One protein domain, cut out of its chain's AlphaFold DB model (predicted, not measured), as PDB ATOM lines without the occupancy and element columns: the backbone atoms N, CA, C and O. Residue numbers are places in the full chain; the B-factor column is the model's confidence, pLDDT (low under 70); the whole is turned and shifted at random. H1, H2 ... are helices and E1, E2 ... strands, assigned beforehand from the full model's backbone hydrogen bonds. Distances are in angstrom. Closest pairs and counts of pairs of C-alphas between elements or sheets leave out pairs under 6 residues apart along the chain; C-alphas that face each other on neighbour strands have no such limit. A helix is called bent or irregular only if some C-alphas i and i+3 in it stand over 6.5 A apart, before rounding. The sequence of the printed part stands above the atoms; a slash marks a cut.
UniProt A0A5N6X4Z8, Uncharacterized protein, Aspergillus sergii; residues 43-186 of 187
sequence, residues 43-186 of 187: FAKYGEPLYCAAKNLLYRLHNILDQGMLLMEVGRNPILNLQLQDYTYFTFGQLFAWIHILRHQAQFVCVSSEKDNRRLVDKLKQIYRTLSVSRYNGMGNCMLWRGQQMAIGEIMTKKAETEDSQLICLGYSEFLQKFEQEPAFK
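What this domain is: This is residues 43 to 186 of the 187 residues of an uncharacterized protein of Aspergillus sergii (UniProt A0A5N6X4Z8). A long helix, H3, runs through the middle; H1 lies alongside it, H5 and H6 cross it steeply, and a small hairpin of two strands, E1 and E2, packs on its residues 93 to 105. H4 runs off to one side in a looser position, and short H2 sits at the turn between H1 and H3. The printed part has 144 residues with six named helices and two named strands, in the order H1 H2 H3 H4 H5 E1 E2 H6; the strands are antiparallel and the class is mostly helix. The whole is compact, with a radius of gyration of the C-alphas of 16.6 A and spans of 52 by 39 by 25 A.

How they stand to each other: H1, residues 43 to 65, touches the hub H3, residues 78 to 106, at a shallow tilt of 29 degrees, opposite ways; their closest C-alphas, of Ala 53 and Leu 95, are 5.0 A apart. H2, residues 69 to 73, only just touches H3, with 3 pairs of C-alphas within 8 A, the closest those of Glu 73 and Asn 81 at 6.6 A. H4, residues 115 to 131, is close to H3 but not clearly touching, the closest C-alphas being those of Ile 99 and Leu 124 at 7.8 A. H5, residues 146 to 155, touches H3 with H3 residues 93 to 100 alone, about perpendicular at 88 degrees; the closest C-alphas, of Ala 97 and Gly 153, are 3.9 A apart. E1, residues 157 to 159, and E2, residues 167 to 169, form an antiparallel hairpin, with N 158 and O 168 within hydrogen-bond range at 2.9 A. H6, residues 172 to 181, touches H3 at 71 degrees, only just about perpendicular; the closest C-alphas, of Phe 90 and Tyr 172, are 6.8 A apart. H1 and H4 are apart. Every O i to N i+4 pair is within hydrogen-bond range in H2, H3, H4, H5 and H6; in H1 it is 17 of 19.

Where its parts are: H1 spans 31.0 A from C-alpha 43 at (212.972, 119.904, 132.543) and is irregular: C-alphas 45 and 48 are 7.2 A apart. H2 spans 6.1 A, H3 42.1 A, H4 24.8 A and H5 14.5 A. E1 and E2 span 7.1 A each. H6 spans 14.3 A and ends at C-alpha 181 at (237.247, 100.364, 146.878).

The domain as a whole: The two C-alphas farthest apart, of Arg 76 and Ser 113, are 53.3 A apart. The printed part has no cut, and the link from H4 to H5 is long. The model's pLDDT is under 70 at residues 67 to 81, 107 to 117, 134 to 142, 163 and 183 to 186.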
ATOM      1  N   PHE A  43     213.273 120.991 133.472       79.62
ATOM      2  CA  PHE A  43     212.972 119.904 132.543       79.62
ATOM      3  C   PHE A  43     213.900 119.880 131.336       79.62
ATOM      4  O   PHE A  43     214.404 118.817 130.993       79.62
ATOM      5  N   ALA A  44     214.174 121.032 130.727       83.25
ATOM      6  CA  ALA A  44     215.121 121.121 129.623       83.25
ATOM      7  C   ALA A  44     216.528 120.666 130.045       83.25
ATOM      8  O   ALA A  44     217.234 120.039 129.262       83.25
ATOM      9  N   LYS A  45     216.920 120.943 131.295       87.06
ATOM     10  CA  LYS A  45     218.249 120.611 131.818       87.06
ATOM     11  C   LYS A  45     218.407 119.146 132.235       87.06
ATOM     12  O   LYS A  45     219.431 118.545 131.935       87.06
ATOM     13  N   TYR A  46     217.428 118.570 132.935       87.31
ATOM     14  CA  TYR A  46     217.554 117.235 133.546       87.31
ATOM     15  C   TYR A  46     216.596 116.180 132.975       87.31
ATOM     16  O   TYR A  46     216.714 115.001 133.310       87.31
ATOM     17  N   GLY A  47     215.664 116.571 132.103       84.88
ATOM     18  CA  GLY A  47     214.691 115.663 131.497       84.88
ATOM     19  C   GLY A  47     215.334 114.637 130.567       84.88
ATOM     20  O   GLY A  47     215.060 113.447 130.702       84.88
ATOM     21  N   GLU A  48     216.228 115.078 129.679       89.62
ATOM     22  CA  GLU A  48     216.924 114.186 128.742       89.62
ATOM     23  C   GLU A  48     217.839 113.171 129.462       89.62
ATOM     24  O   GLU A  48     217.717 111.971 129.194       89.62
ATOM     25  N   PRO A  49     218.674 113.572 130.447       92.19
ATOM     26  CA  PRO A  49     219.441 112.616 131.244       92.19
ATOM     27  C   PRO A  49     218.578 111.577 131.972       92.19
ATOM     28  O   PRO A  49     218.901 110.386 131.964       92.19
ATOM     29  N   LEU A  50     217.451 112.001 132.558       90.62
ATOM     30  CA  LEU A  50     216.521 111.096 133.232       90.62
ATOM     31  C   LEU A  50     215.875 110.108 132.249       90.62
ATOM     32  O   LEU A  50     215.765 108.919 132.556       90.62
ATOM     33  N   TYR A  51     215.462 110.585 131.072       89.50
ATOM     34  CA  TYR A  51     214.901 109.740 130.020       89.50
ATOM     35  C   TYR A  51     215.913 108.689 129.553       89.50
ATOM     36  O   TYR A  51     215.586 107.501 129.497       89.50
ATOM     37  N   CYS A  52     217.154 109.100 129.293       93.50
ATOM     38  CA  CYS A  52     218.233 108.190 128.921       93.50
ATOM     39  C   CYS A  52     218.481 107.122 129.995       93.50
ATOM     40  O   CYS A  52     218.564 105.940 129.666       93.50
ATOM     41  N   ALA A  53     218.525 107.505 131.272       94.44
ATOM     42  CA  ALA A  53     218.723 106.562 132.370       94.44
ATOM     43  C   ALA A  53     217.567 105.556 132.506       94.44
ATOM     44  O   ALA A  53     217.800 104.355 132.644       94.44
ATOM     45  N   ALA A  54     216.318 106.020 132.397       91.12
ATOM     46  CA  ALA A  54     215.145 105.147 132.425       91.12
ATOM     47  C   ALA A  54     215.143 104.156 131.252       91.12
ATOM     48  O   ALA A  54     214.850 102.974 131.431       91.12
ATOM     49  N   LYS A  55     215.511 104.627 130.056       91.38
ATOM     50  CA  LYS A  55     215.625 103.806 128.850       91.38
ATOM     51  C   LYS A  55     216.727 102.748 128.983       91.38
ATOM     52  O   LYS A  55     216.494 101.593 128.637       91.38
ATOM     53  N   ASN A  56     217.890 103.110 129.523       91.56
ATOM     54  CA  ASN A  56     218.987 102.169 129.769       91.56
ATOM     55  C   ASN A  56     218.567 101.055 130.733       91.56
ATOM     56  O   ASN A  56     218.802  99.880 130.448       91.56
ATOM     57  N   LEU A  57     217.893 101.407 131.835       90.94
ATOM     58  CA  LEU A  57     217.379 100.412 132.774       90.94
ATOM     59  C   LEU A  57     216.326  99.509 132.120       90.94
ATOM     60  O   LEU A  57     216.366  98.298 132.309       90.94
ATOM     61  N   LEU A  58     215.414 100.067 131.317       88.75
ATOM     62  CA  LEU A  58     214.412  99.279 130.597       88.75
ATOM     63  C   LEU A  58     215.061  98.250 129.662       88.75
ATOM     64  O   LEU A  58     214.698  97.078 129.713       88.75
ATOM     65  N   TYR A  59     216.040  98.661 128.849       88.88
ATOM     66  CA  TYR A  59     216.775  97.733 127.985       88.88
ATOM     67  C   TYR A  59     217.520  96.674 128.793       88.88
ATOM     68  O   TYR A  59     217.516  95.502 128.423       88.88
ATOM     69  N   ARG A  60     218.116  97.059 129.926       88.19
ATOM     70  CA  ARG A  60     218.804  96.110 130.799       88.19
ATOM     71  C   ARG A  60     217.845  95.063 131.364       88.19
ATOM     72  O   ARG A  60     218.157  93.878 131.318       88.19
ATOM     73  N   LEU A  61     216.678  95.488 131.846       84.50
ATOM     74  CA  LEU A  61     215.639  94.591 132.351       84.50
ATOM     75  C   LEU A  61     215.092  93.679 131.249       84.50
ATOM     76  O   LEU A  61     214.914  92.492 131.494       84.50
ATOM     77  N   HIS A  62     214.885  94.197 130.038       83.88
ATOM     78  CA  HIS A  62     214.457  93.388 128.897       83.88
ATOM     79  C   HIS A  62     215.494  92.313 128.541       83.88
ATOM     80  O   HIS A  62     215.144  91.146 128.402       83.88
ATOM     81  N   ASN A  63     216.781  92.660 128.506       82.94
ATOM     82  CA  ASN A  63     217.852  91.689 128.268       82.94
ATOM     83  C   ASN A  63     217.924  90.614 129.370       82.94
ATOM     84  O   ASN A  63     218.185  89.444 129.097       82.94
ATOM     85  N   ILE A  64     217.677  90.991 130.626       80.62
ATOM     86  CA  ILE A  64     217.659  90.041 131.743       80.62
ATOM     87  C   ILE A  64     216.449  89.098 131.655       80.62
ATOM     88  O   ILE A  64     216.614  87.892 131.833       80.62
ATOM     89  N   LEU A  65     215.255  89.641 131.396       78.19
ATOM     90  CA  LEU A  65     213.989  88.908 131.462       78.19
ATOM     91  C   LEU A  65     213.691  88.101 130.193       78.19
ATOM     92  O   LEU A  65     213.370  86.923 130.304       78.19
ATOM     93  N   ASP A  66     213.802  88.709 129.010       72.44
ATOM     94  CA  ASP A  66     213.420  88.069 127.740       72.44
ATOM     95  C   ASP A  66     214.566  87.283 127.106       72.44
ATOM     96  O   ASP A  66     214.350  86.226 126.518       72.44
ATOM     97  N   GLN A  67     215.803  87.772 127.223       66.88
ATOM     98  CA  GLN A  67     216.954  87.117 126.585       66.88
ATOM     99  C   GLN A  67     217.640  86.104 127.504       66.88
ATOM    100  O   GLN A  67     218.624  85.485 127.109       66.88
ATOM    101  N   GLY A  68     217.144  85.933 128.736       63.19
ATOM    102  CA  GLY A  68     217.708  84.997 129.704       63.19
ATOM    103  C   GLY A  68     219.192  85.245 129.973       63.19
ATOM    104  O   GLY A  68     219.905  84.298 130.286       63.19
ATOM    105  N   MET A  69     219.671  86.489 129.846       61.72
ATOM    106  CA  MET A  69     221.097  86.836 129.939       61.72
ATOM    107  C   MET A  69     221.730  86.331 131.244       61.72
ATOM    108  O   MET A  69     222.829  85.786 131.229       61.72
ATOM    109  N   LEU A  70     221.000  86.417 132.362       59.38
ATOM    110  CA  LEU A  70     221.446  85.836 133.632       59.38
ATOM    111  C   LEU A  70     221.474  84.299 133.585       59.38
ATOM    112  O   LEU A  70     222.399  83.697 134.096       59.38
ATOM    113  N   LEU A  71     220.516  83.635 132.944       58.66
ATOM    114  CA  LEU A  71     220.479  82.167 132.857       58.66
ATOM    115  C   LEU A  71     221.520  81.585 131.881       58.66
ATOM    116  O   LEU A  71     221.977  80.465 132.088       58.66
ATOM    117  N   MET A  72     221.890  82.314 130.823       54.84
ATOM    118  CA  MET A  72     222.837  81.835 129.806       54.84
ATOM    119  C   MET A  72     224.309  82.052 130.177       54.84
ATOM    120  O   MET A  72     225.173  81.315 129.685       54.84
ATOM    121  N   GLU A  73     224.605  83.050 131.014       56.09
ATOM    122  CA  GLU A  73     225.980  83.455 131.337       56.09
ATOM    123  C   GLU A  73     226.389  83.144 132.788       56.09
ATOM    124  O   GLU A  73     227.575  82.864 133.033       56.09
ATOM    125  N   VAL A  74     225.431  83.064 133.730       55.22
ATOM    126  CA  VAL A  74     225.694  82.673 135.127       55.22
ATOM    127  C   VAL A  74     226.174  81.224 135.165       55.22
ATOM    128  O   VAL A  74     225.427  80.285 134.911       55.22
ATOM    129  N   GLY A  75     227.465  81.050 135.455       57.97
ATOM    130  CA  GLY A  75     228.140  79.750 135.535       57.97
ATOM    131  C   GLY A  75     229.125  79.433 134.404       57.97
ATOM    132  O   GLY A  75     229.951  78.544 134.581       57.97
ATOM    133  N   ARG A  76     229.117  80.163 133.273       63.69
ATOM    134  CA  ARG A  76     230.082  79.936 132.171       63.69
ATOM    135  C   ARG A  76     231.380  80.723 132.313       63.69
ATOM    136  O   ARG A  76     232.446  80.191 132.023       63.69
ATOM    137  N   ASN A  77     231.298  81.983 132.739       68.94
ATOM    138  CA  ASN A  77     232.470  82.828 132.955       68.94
ATOM    139  C   ASN A  77     232.261  83.720 134.193       68.94
ATOM    140  O   ASN A  77     231.420  84.620 134.156       68.94
ATOM    141  N   PRO A  78     232.995  83.497 135.298       68.12
ATOM    142  CA  PRO A  78     232.792  84.248 136.536       68.12
ATOM    143  C   PRO A  78     233.095  85.747 136.391       68.12
ATOM    144  O   PRO A  78     232.415  86.556 137.012       68.12
ATOM    145  N   ILE A  79     234.049  86.132 135.538       68.88
ATOM    146  CA  ILE A  79     234.427  87.539 135.322       68.88
ATOM    147  C   ILE A  79     233.319  88.283 134.570       68.88
ATOM    148  O   ILE A  79     232.937  89.386 134.954       68.88
ATOM    149  N   LEU A  80     232.765  87.659 133.526       68.75
ATOM    150  CA  LEU A  80     231.671  88.240 132.745       68.75
ATOM    151  C   LEU A  80     230.416  88.451 133.607       68.75
ATOM    152  O   LEU A  80     229.752  89.479 133.503       68.75
ATOM    153  N   ASN A  81     230.137  87.516 134.519       67.44
ATOM    154  CA  ASN A  81     229.010  87.617 135.445       67.44
ATOM    155  C   ASN A  81     229.122  88.813 136.392       67.44
ATOM    156  O   ASN A  81     228.132  89.517 136.590       67.44
ATOM    157  N   LEU A  82     230.319  89.076 136.924       72.50
ATOM    158  CA  LEU A  82     230.570  90.251 137.760       72.50
ATOM    159  C   LEU A  82     230.354  91.543 136.963       72.50
ATOM    160  O   LEU A  82     229.581  92.396 137.380       72.50
ATOM    161  N   GLN A  83     230.906  91.634 135.751       77.62
ATOM    162  CA  GLN A  83     230.729  92.810 134.889       77.62
ATOM    163  C   GLN A  83     229.259  93.071 134.527       77.62
ATOM    164  O   GLN A  83     228.805  94.218 134.501       77.62
ATOM    165  N   LEU A  84     228.489  92.015 134.257       80.12
ATOM    166  CA  LEU A  84     227.053  92.123 134.020       80.12
ATOM    167  C   LEU A  84     226.301  92.592 135.269       80.12
ATOM    168  O   LEU A  84     225.359  93.388 135.167       80.12
ATOM    169  N   GLN A  85     226.672  92.089 136.438       82.56
ATOM    170  CA  GLN A  85     226.060  92.471 137.700       82.56
ATOM    171  C   GLN A  85     226.348  93.943 138.018       82.56
ATOM    172  O   GLN A  85     225.405  94.713 138.214       82.56
ATOM    173  N   ASP A  86     227.608  94.361 137.920       88.12
ATOM    174  CA  ASP A  86     228.055  95.731 138.177       88.12
ATOM    175  C   ASP A  86     227.403  96.731 137.221       88.12
ATOM    176  O   ASP A  86     226.905  97.778 137.639       88.12
ATOM    177  N   TYR A  87     227.300  96.388 135.932       89.31
ATOM    178  CA  TYR A  87     226.588  97.228 134.971       89.31
ATOM    179  C   TYR A  87     225.092  97.339 135.294       89.31
ATOM    180  O   TYR A  87     224.489  98.404 135.142       89.31
ATOM    181  N   THR A  88     224.474  96.264 135.789       89.44
ATOM    182  CA  THR A  88     223.068  96.303 136.220       89.44
ATOM    183  C   THR A  88     222.902  97.244 137.411       89.44
ATOM    184  O   THR A  88     222.036  98.121 137.372       89.44
ATOM    185  N   TYR A  89     223.765  97.129 138.421       90.25
ATOM    186  CA  TYR A  89     223.788  98.032 139.572       90.25
ATOM    187  C   TYR A  89     223.973  99.486 139.153       90.25
ATOM    188  O   TYR A  89     223.211 100.352 139.590       90.25
ATOM    189  N   PHE A  90     224.887  99.742 138.219       93.69
ATOM    190  CA  PHE A  90     225.084 101.068 137.658       93.69
ATOM    191  C   PHE A  90     223.811 101.625 137.009       93.69
ATOM    192  O   PHE A  90     223.462 102.774 137.264       93.69
ATOM    193  N   THR A  91     223.074 100.843 136.208       93.69
ATOM    194  CA  THR A  91     221.845 101.346 135.556       93.69
ATOM    195  C   THR A  91     220.742 101.720 136.551       93.69
ATOM    196  O   THR A  91     220.053 102.724 136.352       93.69
ATOM    197  N   PHE A  92     220.606 100.976 137.656       92.31
ATOM    198  CA  PHE A  92     219.729 101.367 138.764       92.31
ATOM    199  C   PHE A  92     220.232 102.642 139.444       92.31
ATOM    200  O   PHE A  92     219.456 103.579 139.649       92.31
ATOM    201  N   GLY A  93     221.532 102.701 139.739       94.00
ATOM    202  CA  GLY A  93     222.186 103.868 140.321       94.00
ATOM    203  C   GLY A  93     221.976 105.134 139.498       94.00
ATOM    204  O   GLY A  93     221.572 106.164 140.032       94.00
ATOM    205  N   GLN A  94     222.144 105.035 138.181       95.56
ATOM    206  CA  GLN A  94     221.969 106.135 137.243       95.56
ATOM    207  C   GLN A  94     220.532 106.667 137.257       95.56
ATOM    208  O   GLN A  94     220.321 107.880 137.301       95.56
ATOM    209  N   LEU A  95     219.530 105.781 137.255       94.31
ATOM    210  CA  LEU A  95     218.133 106.197 137.349       94.31
ATOM    211  C   LEU A  95     217.860 106.925 138.671       94.31
ATOM    212  O   LEU A  95     217.285 108.017 138.665       94.31
ATOM    213  N   PHE A  96     218.276 106.349 139.801       94.19
ATOM    214  CA  PHE A  96     218.026 106.953 141.108       94.19
ATOM    215  C   PHE A  96     218.779 108.264 141.313       94.19
ATOM    216  O   PHE A  96     218.206 109.175 141.911       94.19
ATOM    217  N   ALA A  97     219.987 108.407 140.766       95.38
ATOM    218  CA  ALA A  97     220.735 109.661 140.779       95.38
ATOM    219  C   ALA A  97     219.958 110.772 140.071       95.38
ATOM    220  O   ALA A  97     219.696 111.819 140.653       95.38
ATOM    221  N   TRP A  98     219.489 110.537 138.842       93.88
ATOM    222  CA  TRP A  98     218.736 111.562 138.116       93.88
ATOM    223  C   TRP A  98     217.397 111.891 138.770       93.88
ATOM    224  O   TRP A  98     216.994 113.055 138.777       93.88
ATOM    225  N   ILE A  99     216.725 110.914 139.383       91.06
ATOM    226  CA  ILE A  99     215.524 111.185 140.182       91.06
ATOM    227  C   ILE A  99     215.872 112.015 141.424       91.06
ATOM    228  O   ILE A  99     215.137 112.950 141.754       91.06
ATOM    229  N   HIS A 100     216.973 111.700 142.111       92.00
ATOM    230  CA  HIS A 100     217.459 112.451 143.265       92.00
ATOM    231  C   HIS A 100     217.778 113.901 142.879       92.00
ATOM    232  O   HIS A 100     217.218 114.822 143.471       92.00
ATOM    233  N   ILE A 101     218.579 114.108 141.830       91.75
ATOM    234  CA  ILE A 101     218.943 115.424 141.286       91.75
ATOM    235  C   ILE A 101     217.692 116.215 140.919       91.75
ATOM    236  O   ILE A 101     217.536 117.357 141.352       91.75
ATOM    237  N   LEU A 102     216.769 115.601 140.170       86.62
ATOM    238  CA  LEU A 102     215.530 116.252 139.764       86.62
ATOM    239  C   LEU A 102     214.731 116.705 140.987       86.62
ATOM    240  O   LEU A 102     214.260 117.835 141.021       86.62
ATOM    241  N   ARG A 103     214.601 115.855 142.009       83.12
ATOM    242  CA  ARG A 103     213.876 116.187 143.243       83.12
ATOM    243  C   ARG A 103     214.568 117.284 144.042       83.12
ATOM    244  O   ARG A 103     213.881 118.192 144.497       83.12
ATOM    245  N   HIS A 104     215.885 117.205 144.202       86.31
ATOM    246  CA  HIS A 104     216.674 118.187 144.942       86.31
ATOM    247  C   HIS A 104     216.585 119.572 144.285       86.31
ATOM    248  O   HIS A 104     216.362 120.576 144.952       86.31
ATOM    249  N   GLN A 105     216.656 119.626 142.956       82.19
ATOM    250  CA  GLN A 105     216.541 120.873 142.197       82.19
ATOM    251  C   GLN A 105     215.086 121.368 142.116       82.19
ATOM    252  O   GLN A 105     214.827 122.571 142.146       82.19
ATOM    253  N   ALA A 106     214.113 120.452 142.063       75.25
ATOM    254  CA  ALA A 106     212.694 120.791 142.015       75.25
ATOM    255  C   ALA A 106     212.134 121.273 143.361       75.25
ATOM    256  O   ALA A 106     211.119 121.959 143.351       75.25
ATOM    257  N   GLN A 107     212.781 120.990 144.501       67.56
ATOM    258  CA  GLN A 107     212.398 121.555 145.809       67.56
ATOM    259  C   GLN A 107     212.378 123.093 145.804       67.56
ATOM    260  O   GLN A 107     211.603 123.700 146.540       67.56
ATOM    261  N   PHE A 108     213.180 123.716 144.935       57.69
ATOM    262  CA  PHE A 108     213.237 125.167 144.753       57.69
ATOM    263  C   PHE A 108     212.338 125.681 143.617       57.69
ATOM    264  O   PHE A 108     212.194 126.893 143.427       57.69
ATOM    265  N   VAL A 109     211.717 124.780 142.851       58.03
ATOM    266  CA  VAL A 109     210.728 125.130 141.832       58.03
ATOM    267  C   VAL A 109     209.366 125.147 142.506       58.03
ATOM    268  O   VAL A 109     208.955 124.168 143.120       58.03
ATOM    269  N   CYS A 110     208.682 126.291 142.429       58.66
ATOM    270  CA  CYS A 110     207.417 126.516 143.119       58.66
ATOM    271  C   CYS A 110     206.475 125.318 142.967       58.66
ATOM    272  O   CYS A 110     206.364 124.763 141.870       58.66
ATOM    273  N   VAL A 111     205.753 124.991 144.041       52.53
ATOM    274  CA  VAL A 111     204.690 123.976 144.094       52.53
ATOM    275  C   VAL A 111     203.527 124.417 143.194       52.53
ATOM    276  O   VAL A 111     202.462 124.822 143.648       52.53
ATOM    277  N   SER A 112     203.745 124.433 141.883       51.22
ATOM    278  CA  SER A 112     202.721 124.770 140.913       51.22
ATOM    279  C   SER A 112     201.847 123.537 140.727       51.22
ATOM    280  O   SER A 112     202.316 122.425 140.473       51.22
ATOM    281  N   SER A 113     200.542 123.730 140.900       52.72
ATOM    282  CA  SER A 113     199.510 122.701 140.748       52.72
ATOM    283  C   SER A 113     199.261 122.339 139.270       52.72
ATOM    284  O   SER A 113     198.122 122.086 138.869       52.72
ATOM    285  N   GLU A 114     200.303 122.341 138.438       62.06
ATOM    286  CA  GLU A 114     200.203 122.032 137.016       62.06
ATOM    287  C   GLU A 114     200.065 120.509 136.837       62.06
ATOM    288  O   GLU A 114     200.764 119.712 137.476       62.06
ATOM    289  N   LYS A 115     199.093 120.087 136.017       65.69
ATOM    290  CA  LYS A 115     198.694 118.675 135.867       65.69
ATOM    291  C   LYS A 115     199.862 117.780 135.438       65.69
ATOM    292  O   LYS A 115     199.941 116.637 135.884       65.69
ATOM    293  N   ASP A 116     200.776 118.300 134.627       64.81
ATOM    294  CA  ASP A 116     201.901 117.526 134.095       64.81
ATOM    295  C   ASP A 116     202.999 117.284 135.136       64.81
ATOM    296  O   ASP A 116     203.535 116.178 135.212       64.81
ATOM    297  N   ASN A 117     203.234 118.240 136.041       67.81
ATOM    298  CA  ASN A 117     204.133 118.035 137.176       67.81
ATOM    299  C   ASN A 117     203.607 116.926 138.106       67.81
ATOM    300  O   ASN A 117     204.351 116.039 138.527       67.81
ATOM    301  N   ARG A 118     202.287 116.901 138.356       71.12
ATOM    302  CA  ARG A 118     201.653 115.810 139.119       71.12
ATOM    303  C   ARG A 118     201.828 114.458 138.430       71.12
ATOM    304  O   ARG A 118     202.210 113.498 139.092       71.12
ATOM    305  N   ARG A 119     201.614 114.385 137.111       75.56
ATOM    306  CA  ARG A 119     201.789 113.146 136.333       75.56
ATOM    307  C   ARG A 119     203.206 112.596 136.438       75.56
ATOM    308  O   ARG A 119     203.361 111.402 136.675       75.56
ATOM    309  N   LEU A 120     204.225 113.444 136.301       73.25
ATOM    310  CA  LEU A 120     205.613 113.015 136.457       73.25
ATOM    311  C   LEU A 120     205.870 112.480 137.864       73.25
ATOM    312  O   LEU A 120     206.385 111.375 138.019       73.25
ATOM    313  N   VAL A 121     205.488 113.242 138.891       75.94
ATOM    314  CA  VAL A 121     205.653 112.832 140.290       75.94
ATOM    315  C   VAL A 121     204.957 111.495 140.552       75.94
ATOM    316  O   VAL A 121     205.509 110.640 141.243       75.94
ATOM    317  N   ASP A 122     203.776 111.278 139.979       80.94
ATOM    318  CA  ASP A 122     203.040 110.024 140.116       80.94
ATOM    319  C   ASP A 122     203.724 108.861 139.391       80.94
ATOM    320  O   ASP A 122     203.768 107.757 139.936       80.94
ATOM    321  N   LYS A 123     204.322 109.091 138.216       82.38
ATOM    322  CA  LYS A 123     205.132 108.080 137.517       82.38
ATOM    323  C   LYS A 123     206.401 107.730 138.288       82.38
ATOM    324  O   LYS A 123     206.676 106.551 138.483       82.38
ATOM    325  N   LEU A 124     207.110 108.721 138.828       79.62
ATOM    326  CA  LEU A 124     208.268 108.483 139.693       79.62
ATOM    327  C   LEU A 124     207.871 107.686 140.944       79.62
ATOM    328  O   LEU A 124     208.524 106.705 141.289       79.62
ATOM    329  N   LYS A 125     206.751 108.033 141.594       80.56
ATOM    330  CA  LYS A 125     206.207 107.254 142.721       80.56
ATOM    331  C   LYS A 125     205.860 105.818 142.326       80.56
ATOM    332  O   LYS A 125     206.051 104.922 143.145       80.56
ATOM    333  N   GLN A 126     205.333 105.592 141.123       84.62
ATOM    334  CA  GLN A 126     205.050 104.245 140.617       84.62
ATOM    335  C   GLN A 126     206.332 103.427 140.456       84.62
ATOM    336  O   GLN A 126     206.340 102.276 140.883       84.62
ATOM    337  N   ILE A 127     207.417 104.018 139.940       82.31
ATOM    338  CA  ILE A 127     208.733 103.360 139.862       82.31
ATOM    339  C   ILE A 127     209.188 102.937 141.263       82.31
ATOM    340  O   ILE A 127     209.402 101.749 141.498       82.31
ATOM    341  N   TYR A 128     209.216 103.878 142.218       82.25
ATOM    342  CA  TYR A 128     209.618 103.585 143.600       82.25
ATOM    343  C   TYR A 128     208.810 102.446 144.220       82.25
ATOM    344  O   TYR A 128     209.372 101.552 144.849       82.25
ATOM    345  N   ARG A 129     207.484 102.484 144.041       83.44
ATOM    346  CA  ARG A 129     206.569 101.471 144.576       83.44
ATOM    347  C   ARG A 129     206.797 100.114 143.932       83.44
ATOM    348  O   ARG A 129     206.831  99.126 144.643       83.44
ATOM    349  N   THR A 130     206.952 100.060 142.613       84.06
ATOM    350  CA  THR A 130     207.105  98.788 141.892       84.06
ATOM    351  C   THR A 130     208.341  98.033 142.373       84.06
ATOM    352  O   THR A 130     208.266  96.831 142.593       84.06
ATOM    353  N   LEU A 131     209.435  98.752 142.638       80.75
ATOM    354  CA  LEU A 131     210.684  98.175 143.140       80.75
ATOM    355  C   LEU A 131     210.654  97.825 144.639       80.75
ATOM    356  O   LEU A 131     211.511  97.081 145.102       80.75
ATOM    357  N   SER A 132     209.673  98.329 145.397       80.69
ATOM    358  CA  SER A 132     209.560  98.126 146.850       80.69
ATOM    359  C   SER A 132     208.398  97.213 147.268       80.69
ATOM    360  O   SER A 132     208.034  97.186 148.444       80.69
ATOM    361  N   VAL A 133     207.711  96.567 146.323       74.38
ATOM    362  CA  VAL A 133     206.496  95.788 146.605       74.38
ATOM    363  C   VAL A 133     206.841  94.326 146.900       74.38
ATOM    364  O   VAL A 133     207.255  93.582 146.022       74.38
ATOM    365  N   SER A 134     206.535  93.897 148.128       61.38
ATOM    366  CA  SER A 134     206.705  92.519 148.636       61.38
ATOM    367  C   SER A 134     205.587  91.547 148.218       61.38
ATOM    368  O   SER A 134     205.440  90.461 148.765       61.38
ATOM    369  N   ARG A 135     204.733  91.925 147.254       59.47
ATOM    370  CA  ARG A 135     203.540  91.126 146.895       59.47
ATOM    371  C   ARG A 135     203.860  89.829 146.149       59.47
ATOM    372  O   ARG A 135     202.966  89.007 145.981       59.47
ATOM    373  N   TYR A 136     205.099  89.655 145.697       60.53
ATOM    374  CA  TYR A 136     205.553  88.443 145.029       60.53
ATOM    375  C   TYR A 136     206.170  87.502 146.071       60.53
ATOM    376  O   TYR A 136     207.352  87.602 146.402       60.53
ATOM    377  N   ASN A 137     205.337  86.612 146.623       47.47
ATOM    378  CA  ASN A 137     205.768  85.556 147.541       47.47
ATOM    379  C   ASN A 137     206.952  84.785 146.925       47.47
ATOM    380  O   ASN A 137     206.818  84.217 145.846       47.47
ATOM    381  N   GLY A 138     208.108  84.788 147.600       54.41
ATOM    382  CA  GLY A 138     209.326  84.081 147.168       54.41
ATOM    383  C   GLY A 138     210.436  84.953 146.558       54.41
ATOM    384  O   GLY A 138     211.554  84.474 146.417       54.41
ATOM    385  N   MET A 139     210.187  86.238 146.269       53.41
ATOM    386  CA  MET A 139     211.173  87.185 145.703       53.41
ATOM    387  C   MET A 139     211.789  88.134 146.749       53.41
ATOM    388  O   MET A 139     212.137  89.274 146.443       53.41
ATOM    389  N   GLY A 140     211.951  87.671 147.995       52.75
ATOM    390  CA  GLY A 140     212.465  88.478 149.114       52.75
ATOM    391  C   GLY A 140     213.780  89.222 148.828       52.75
ATOM    392  O   GLY A 140     213.995  90.306 149.362       52.75
ATOM    393  N   ASN A 141     214.603  88.683 147.923       59.53
ATOM    394  CA  ASN A 141     215.938  89.192 147.598       59.53
ATOM    395  C   ASN A 141     215.979  90.157 146.396       59.53
ATOM    396  O   ASN A 141     217.042  90.684 146.091       59.53
ATOM    397  N   CYS A 142     214.861  90.396 145.700       64.44
ATOM    398  CA  CYS A 142     214.807  91.281 144.523       64.44
ATOM    399  C   CYS A 142     214.082  92.608 144.799       64.44
ATOM    400  O   CYS A 142     213.689  93.311 143.867       64.44
ATOM    401  N   MET A 143     213.872  92.943 146.073       77.94
ATOM    402  CA  MET A 143     213.241  94.193 146.483       77.94
ATOM    403  C   MET A 143     214.283  95.253 146.816       77.94
ATOM    404  O   MET A 143     215.256  94.986 147.513       77.94
ATOM    405  N   LEU A 144     214.010  96.483 146.395       83.44
ATOM    406  CA  LEU A 144     214.737  97.666 146.830       83.44
ATOM    407  C   LEU A 144     213.806  98.501 147.701       83.44
ATOM    408  O   LEU A 144     212.820  99.074 147.228       83.44
ATOM    409  N   TRP A 145     214.099  98.596 148.993       86.88
ATOM    410  CA  TRP A 145     213.314  99.422 149.903       86.88
ATOM    411  C   TRP A 145     213.507 100.899 149.593       86.88
ATOM    412  O   TRP A 145     214.541 101.333 149.095       86.88
ATOM    413  N   ARG A 146     212.509 101.717 149.928       85.44
ATOM    414  CA  ARG A 146     212.535 103.144 149.589       85.44
ATOM    415  C   ARG A 146     213.756 103.883 150.155       85.44
ATOM    416  O   ARG A 146     214.253 104.780 149.484       85.44
ATOM    417  N   GLY A 147     214.225 103.501 151.346       87.88
ATOM    418  CA  GLY A 147     215.453 104.044 151.936       87.88
ATOM    419  C   GLY A 147     216.684 103.733 151.085       87.88
ATOM    420  O   GLY A 147     217.413 104.648 150.727       87.88
ATOM    421  N   GLN A 148     216.835 102.477 150.653       88.69
ATOM    422  CA  GLN A 148     217.920 102.053 149.759       88.69
ATOM    423  C   GLN A 148     217.859 102.796 148.421       88.69
ATOM    424  O   GLN A 148     218.854 103.339 147.967       88.69
ATOM    425  N   GLN A 149     216.672 102.913 147.820       90.94
ATOM    426  CA  GLN A 149     216.502 103.653 146.565       90.94
ATOM    427  C   GLN A 149     216.890 105.141 146.690       90.94
ATOM    428  O   GLN A 149     217.341 105.744 145.719       90.94
ATOM    429  N   MET A 150     216.693 105.756 147.864       90.50
ATOM    430  CA  MET A 150     217.130 107.133 148.130       90.50
ATOM    431  C   MET A 150     218.641 107.217 148.338       90.50
ATOM    432  O   MET A 150     219.277 108.037 147.682       90.50
ATOM    433  N   ALA A 151     219.196 106.339 149.177       91.69
ATOM    434  CA  ALA A 151     220.627 106.269 149.449       91.69
ATOM    435  C   ALA A 151     221.430 106.046 148.162       91.69
ATOM    436  O   ALA A 151     222.356 106.799 147.885       91.69
ATOM    437  N   ILE A 152     221.003 105.107 147.311       92.62
ATOM    438  CA  ILE A 152     221.616 104.862 146.000       92.62
ATOM    439  C   ILE A 152     221.621 106.139 145.148       92.62
ATOM    440  O   ILE A 152     222.622 106.463 144.516       92.62
ATOM    441  N   GLY A 153     220.517 106.891 145.127       93.81
ATOM    442  CA  GLY A 153     220.456 108.149 144.382       93.81
ATOM    443  C   GLY A 153     221.400 109.223 144.929       93.81
ATOM    444  O   GLY A 153     221.991 109.965 144.148       93.81
ATOM    445  N   GLU A 154     221.556 109.291 146.251       93.50
ATOM    446  CA  GLU A 154     222.458 110.224 146.934       93.50
ATOM    447  C   GLU A 154     223.926 109.906 146.637       93.50
ATOM    448  O   GLU A 154     224.645 110.777 146.153       93.50
ATOM    449  N   ILE A 155     224.354 108.657 146.839       93.69
ATOM    450  CA  ILE A 155     225.752 108.244 146.627       93.69
ATOM    451  C   ILE A 155     226.167 108.312 145.152       93.69
ATOM    452  O   ILE A 155     227.326 108.572 144.841       93.69
ATOM    453  N   MET A 156     225.218 108.116 144.231       94.94
ATOM    454  CA  MET A 156     225.450 108.208 142.787       94.94
ATOM    455  C   MET A 156     225.418 109.646 142.256       94.94
ATOM    456  O   MET A 156     225.614 109.856 141.056       94.94
ATOM    457  N   THR A 157     225.167 110.641 143.109       95.25
ATOM    458  CA  THR A 157     225.138 112.056 142.732       95.25
ATOM    459  C   THR A 157     226.407 112.756 143.202       95.25
ATOM    460  O   THR A 157     226.785 112.677 144.367       95.25
ATOM    461  N   LYS A 158     227.032 113.532 142.314       93.62
ATOM    462  CA  LYS A 158     228.141 114.425 142.662       93.62
ATOM    463  C   LYS A 158     227.929 115.831 142.123       93.62
ATOM    464  O   LYS A 158     227.089 116.067 141.255       93.62
ATOM    465  N   LYS A 159     228.718 116.773 142.630       92.00
ATOM    466  CA  LYS A 159     228.846 118.104 142.033       92.00
ATOM    467  C   LYS A 159     229.835 118.028 140.871       92.00
ATOM    468  O   LYS A 159     230.892 117.420 141.000       92.00
ATOM    469  N   ALA A 160     229.474 118.625 139.747       87.50
ATOM    470  CA  ALA A 160     230.352 118.816 138.610       87.50
ATOM    471  C   ALA A 160     231.471 119.794 138.978       87.50
ATOM    472  O   ALA A 160     231.235 120.767 139.696       87.50
ATOM    473  N   GLU A 161     232.658 119.575 138.417       82.81
ATOM    474  CA  GLU A 161     233.849 120.433 138.547       82.81
ATOM    475  C   GLU A 161     233.734 121.720 137.704       82.81
ATOM    476  O   GLU A 161     234.689 122.209 137.114       82.81
ATOM    477  N   THR A 162     232.524 122.255 137.602       77.81
ATOM    478  CA  THR A 162     232.204 123.506 136.911       77.81
ATOM    479  C   THR A 162     231.904 124.582 137.944       77.81
ATOM    480  O   THR A 162     231.366 124.261 139.005       77.81
ATOM    481  N   GLU A 163     232.139 125.852 137.608       68.00
ATOM    482  CA  GLU A 163     231.892 127.009 138.488       68.00
ATOM    483  C   GLU A 163     230.481 127.009 139.116       68.00
ATOM    484  O   GLU A 163     230.309 127.339 140.287       68.00
ATOM    485  N   ASP A 164     229.482 126.513 138.381       74.25
ATOM    486  CA  ASP A 164     228.080 126.448 138.808       74.25
ATOM    487  C   ASP A 164     227.742 125.322 139.811       74.25
ATOM    488  O   ASP A 164     226.580 125.185 140.201       74.25
ATOM    489  N   SER A 165     228.700 124.468 140.206       78.38
ATOM    490  CA  SER A 165     228.476 123.334 141.128       78.38
ATOM    491  C   SER A 165     227.262 122.456 140.764       78.38
ATOM    492  O   SER A 165     226.489 122.034 141.630       78.38
ATOM    493  N   GLN A 166     227.055 122.202 139.468       85.94
ATOM    494  CA  GLN A 166     225.865 121.500 138.977       85.94
ATOM    495  C   GLN A 166     225.838 120.049 139.459       85.94
ATOM    496  O   GLN A 166     226.872 119.394 139.491       85.94
ATOM    497  N   LEU A 167     224.668 119.517 139.810       91.38
ATOM    498  CA  LEU A 167     224.571 118.111 140.203       91.38
ATOM    499  C   LEU A 167     224.537 117.205 138.970       91.38
ATOM    500  O   LEU A 167     223.739 117.429 138.056       91.38
ATOM    501  N   ILE A 168     225.377 116.175 138.974       93.25
ATOM    502  CA  ILE A 168     225.505 115.177 137.912       93.25
ATOM    503  C   ILE A 168     225.570 113.768 138.506       93.25
ATOM    504  O   ILE A 168     225.976 113.575 139.651       93.25
ATOM    505  N   CYS A 169     225.171 112.777 137.714       95.19
ATOM    506  CA  CYS A 169     225.359 111.369 138.053       95.19
ATOM    507  C   CYS A 169     226.836 110.967 137.898       95.19
ATOM    508  O   CYS A 169     227.508 111.447 136.981       95.19
ATOM    509  N   LEU A 170     227.319 110.050 138.740       94.94
ATOM    510  CA  LEU A 170     228.615 109.391 138.551       94.94
ATOM    511  C   LEU A 170     228.695 108.713 137.175       94.94
ATOM    512  O   LEU A 170     227.715 108.141 136.684       94.94
ATOM    513  N   GLY A 171     229.881 108.758 136.565       94.19
ATOM    514  CA  GLY A 171     230.179 107.982 135.362       94.19
ATOM    515  C   GLY A 171     230.425 106.508 135.692       94.19
ATOM    516  O   GLY A 171     230.776 106.175 136.819       94.19
ATOM    517  N   TYR A 172     230.297 105.616 134.705       92.81
ATOM    518  CA  TYR A 172     230.448 104.172 134.939       92.81
ATOM    519  C   TYR A 172     231.834 103.785 135.476       92.81
ATOM    520  O   TYR A 172     231.933 103.031 136.435       92.81
ATOM    521  N   SER A 173     232.907 104.348 134.911       91.81
ATOM    522  CA  SER A 173     234.273 104.074 135.381       91.81
ATOM    523  C   SER A 173     234.498 104.518 136.829       91.81
ATOM    524  O   SER A 173     235.204 103.851 137.574       91.81
ATOM    525  N   GLU A 174     233.920 105.651 137.219       92.81
ATOM    526  CA  GLU A 174     234.030 106.183 138.578       92.81
ATOM    527  C   GLU A 174     233.182 105.370 139.556       92.81
ATOM    528  O   GLU A 174     233.629 105.069 140.659       92.81
ATOM    529  N   PHE A 175     231.988 104.953 139.123       93.56
ATOM    530  CA  PHE A 175     231.163 104.006 139.861       93.56
ATOM    531  C   PHE A 175     231.933 102.717 140.147       93.56
ATOM    532  O   PHE A 175     231.981 102.323 141.300       93.56
ATOM    533  N   LEU A 176     232.568 102.098 139.147       91.50
ATOM    534  CA  LEU A 176     233.327 100.858 139.351       91.50
ATOM    535  C   LEU A 176     234.456 101.037 140.368       91.50
ATOM    536  O   LEU A 176     234.583 100.235 141.285       91.50
ATOM    537  N   GLN A 177     235.225 102.125 140.261       90.69
ATOM    538  CA  GLN A 177     236.295 102.418 141.219       90.69
ATOM    539  C   GLN A 177     235.760 102.532 142.650       90.69
ATOM    540  O   GLN A 177     236.296 101.905 143.561       90.69
ATOM    541  N   LYS A 178     234.675 103.288 142.848       89.69
ATOM    542  CA  LYS A 178     234.035 103.436 144.163       89.69
ATOM    543  C   LYS A 178     233.434 102.127 144.657       89.69
ATOM    544  O   LYS A 178     233.623 101.764 145.810       89.69
ATOM    545  N   PHE A 179     232.759 101.404 143.772       86.12
ATOM    546  CA  PHE A 179     232.125 100.133 144.079       86.12
ATOM    547  C   PHE A 179     233.156  99.079 144.484       86.12
ATOM    548  O   PHE A 179     232.882  98.286 145.370       86.12
ATOM    549  N   GLU A 180     234.359  99.078 143.913       85.25
ATOM    550  CA  GLU A 180     235.429  98.160 144.311       85.25
ATOM    551  C   GLU A 180     236.089  98.554 145.639       85.25
ATOM    552  O   GLU A 180     236.342  97.681 146.475       85.25
ATOM    553  N   GLN A 181     236.358  99.849 145.829       84.00
ATOM    554  CA  GLN A 181     237.247 100.364 146.878       84.00
ATOM    555  C   GLN A 181     236.532 100.768 148.171       84.00
ATOM    556  O   GLN A 181     237.156 100.769 149.230       84.00
ATOM    557  N   GLU A 182     235.245 101.113 148.111       81.56
ATOM    558  CA  GLU A 182     234.490 101.640 149.248       81.56
ATOM    559  C   GLU A 182     233.464 100.595 149.730       81.56
ATOM    560  O   GLU A 182     232.434 100.397 149.083       81.56
ATOM    561  N   PRO A 183     233.681  99.927 150.884       69.94
ATOM    562  CA  PRO A 183     232.729  98.950 151.423       69.94
ATOM    563  C   PRO A 183     231.334  99.544 151.653       69.94
ATOM    564  O   PRO A 183     230.334  98.887 151.395       69.94
ATOM    565  N   ALA A 184     231.277 100.822 152.040       65.38
ATOM    566  CA  ALA A 184     230.039 101.575 152.240       65.38
ATOM    567  C   ALA A 184     229.201 101.756 150.958       65.38
ATOM    568  O   ALA A 184     228.041 102.139 151.045       65.38
ATOM    569  N   PHE A 185     229.767 101.499 149.773       68.88
ATOM    570  CA  PHE A 185     229.042 101.518 148.497       68.88
ATOM    571  C   PHE A 185     228.348 100.178 148.185       68.88
ATOM    572  O   PHE A 185     227.559 100.106 147.242       68.88
ATOM    573  N   LYS A 186     228.667  99.116 148.941       64.31
ATOM    574  CA  LYS A 186     228.136  97.753 148.763       64.31
ATOM    575  C   LYS A 186     227.034  97.382 149.764       64.31
ATOM    576  O   LYS A 186     226.358  96.380 149.534       64.31
TER     577      LYS A 186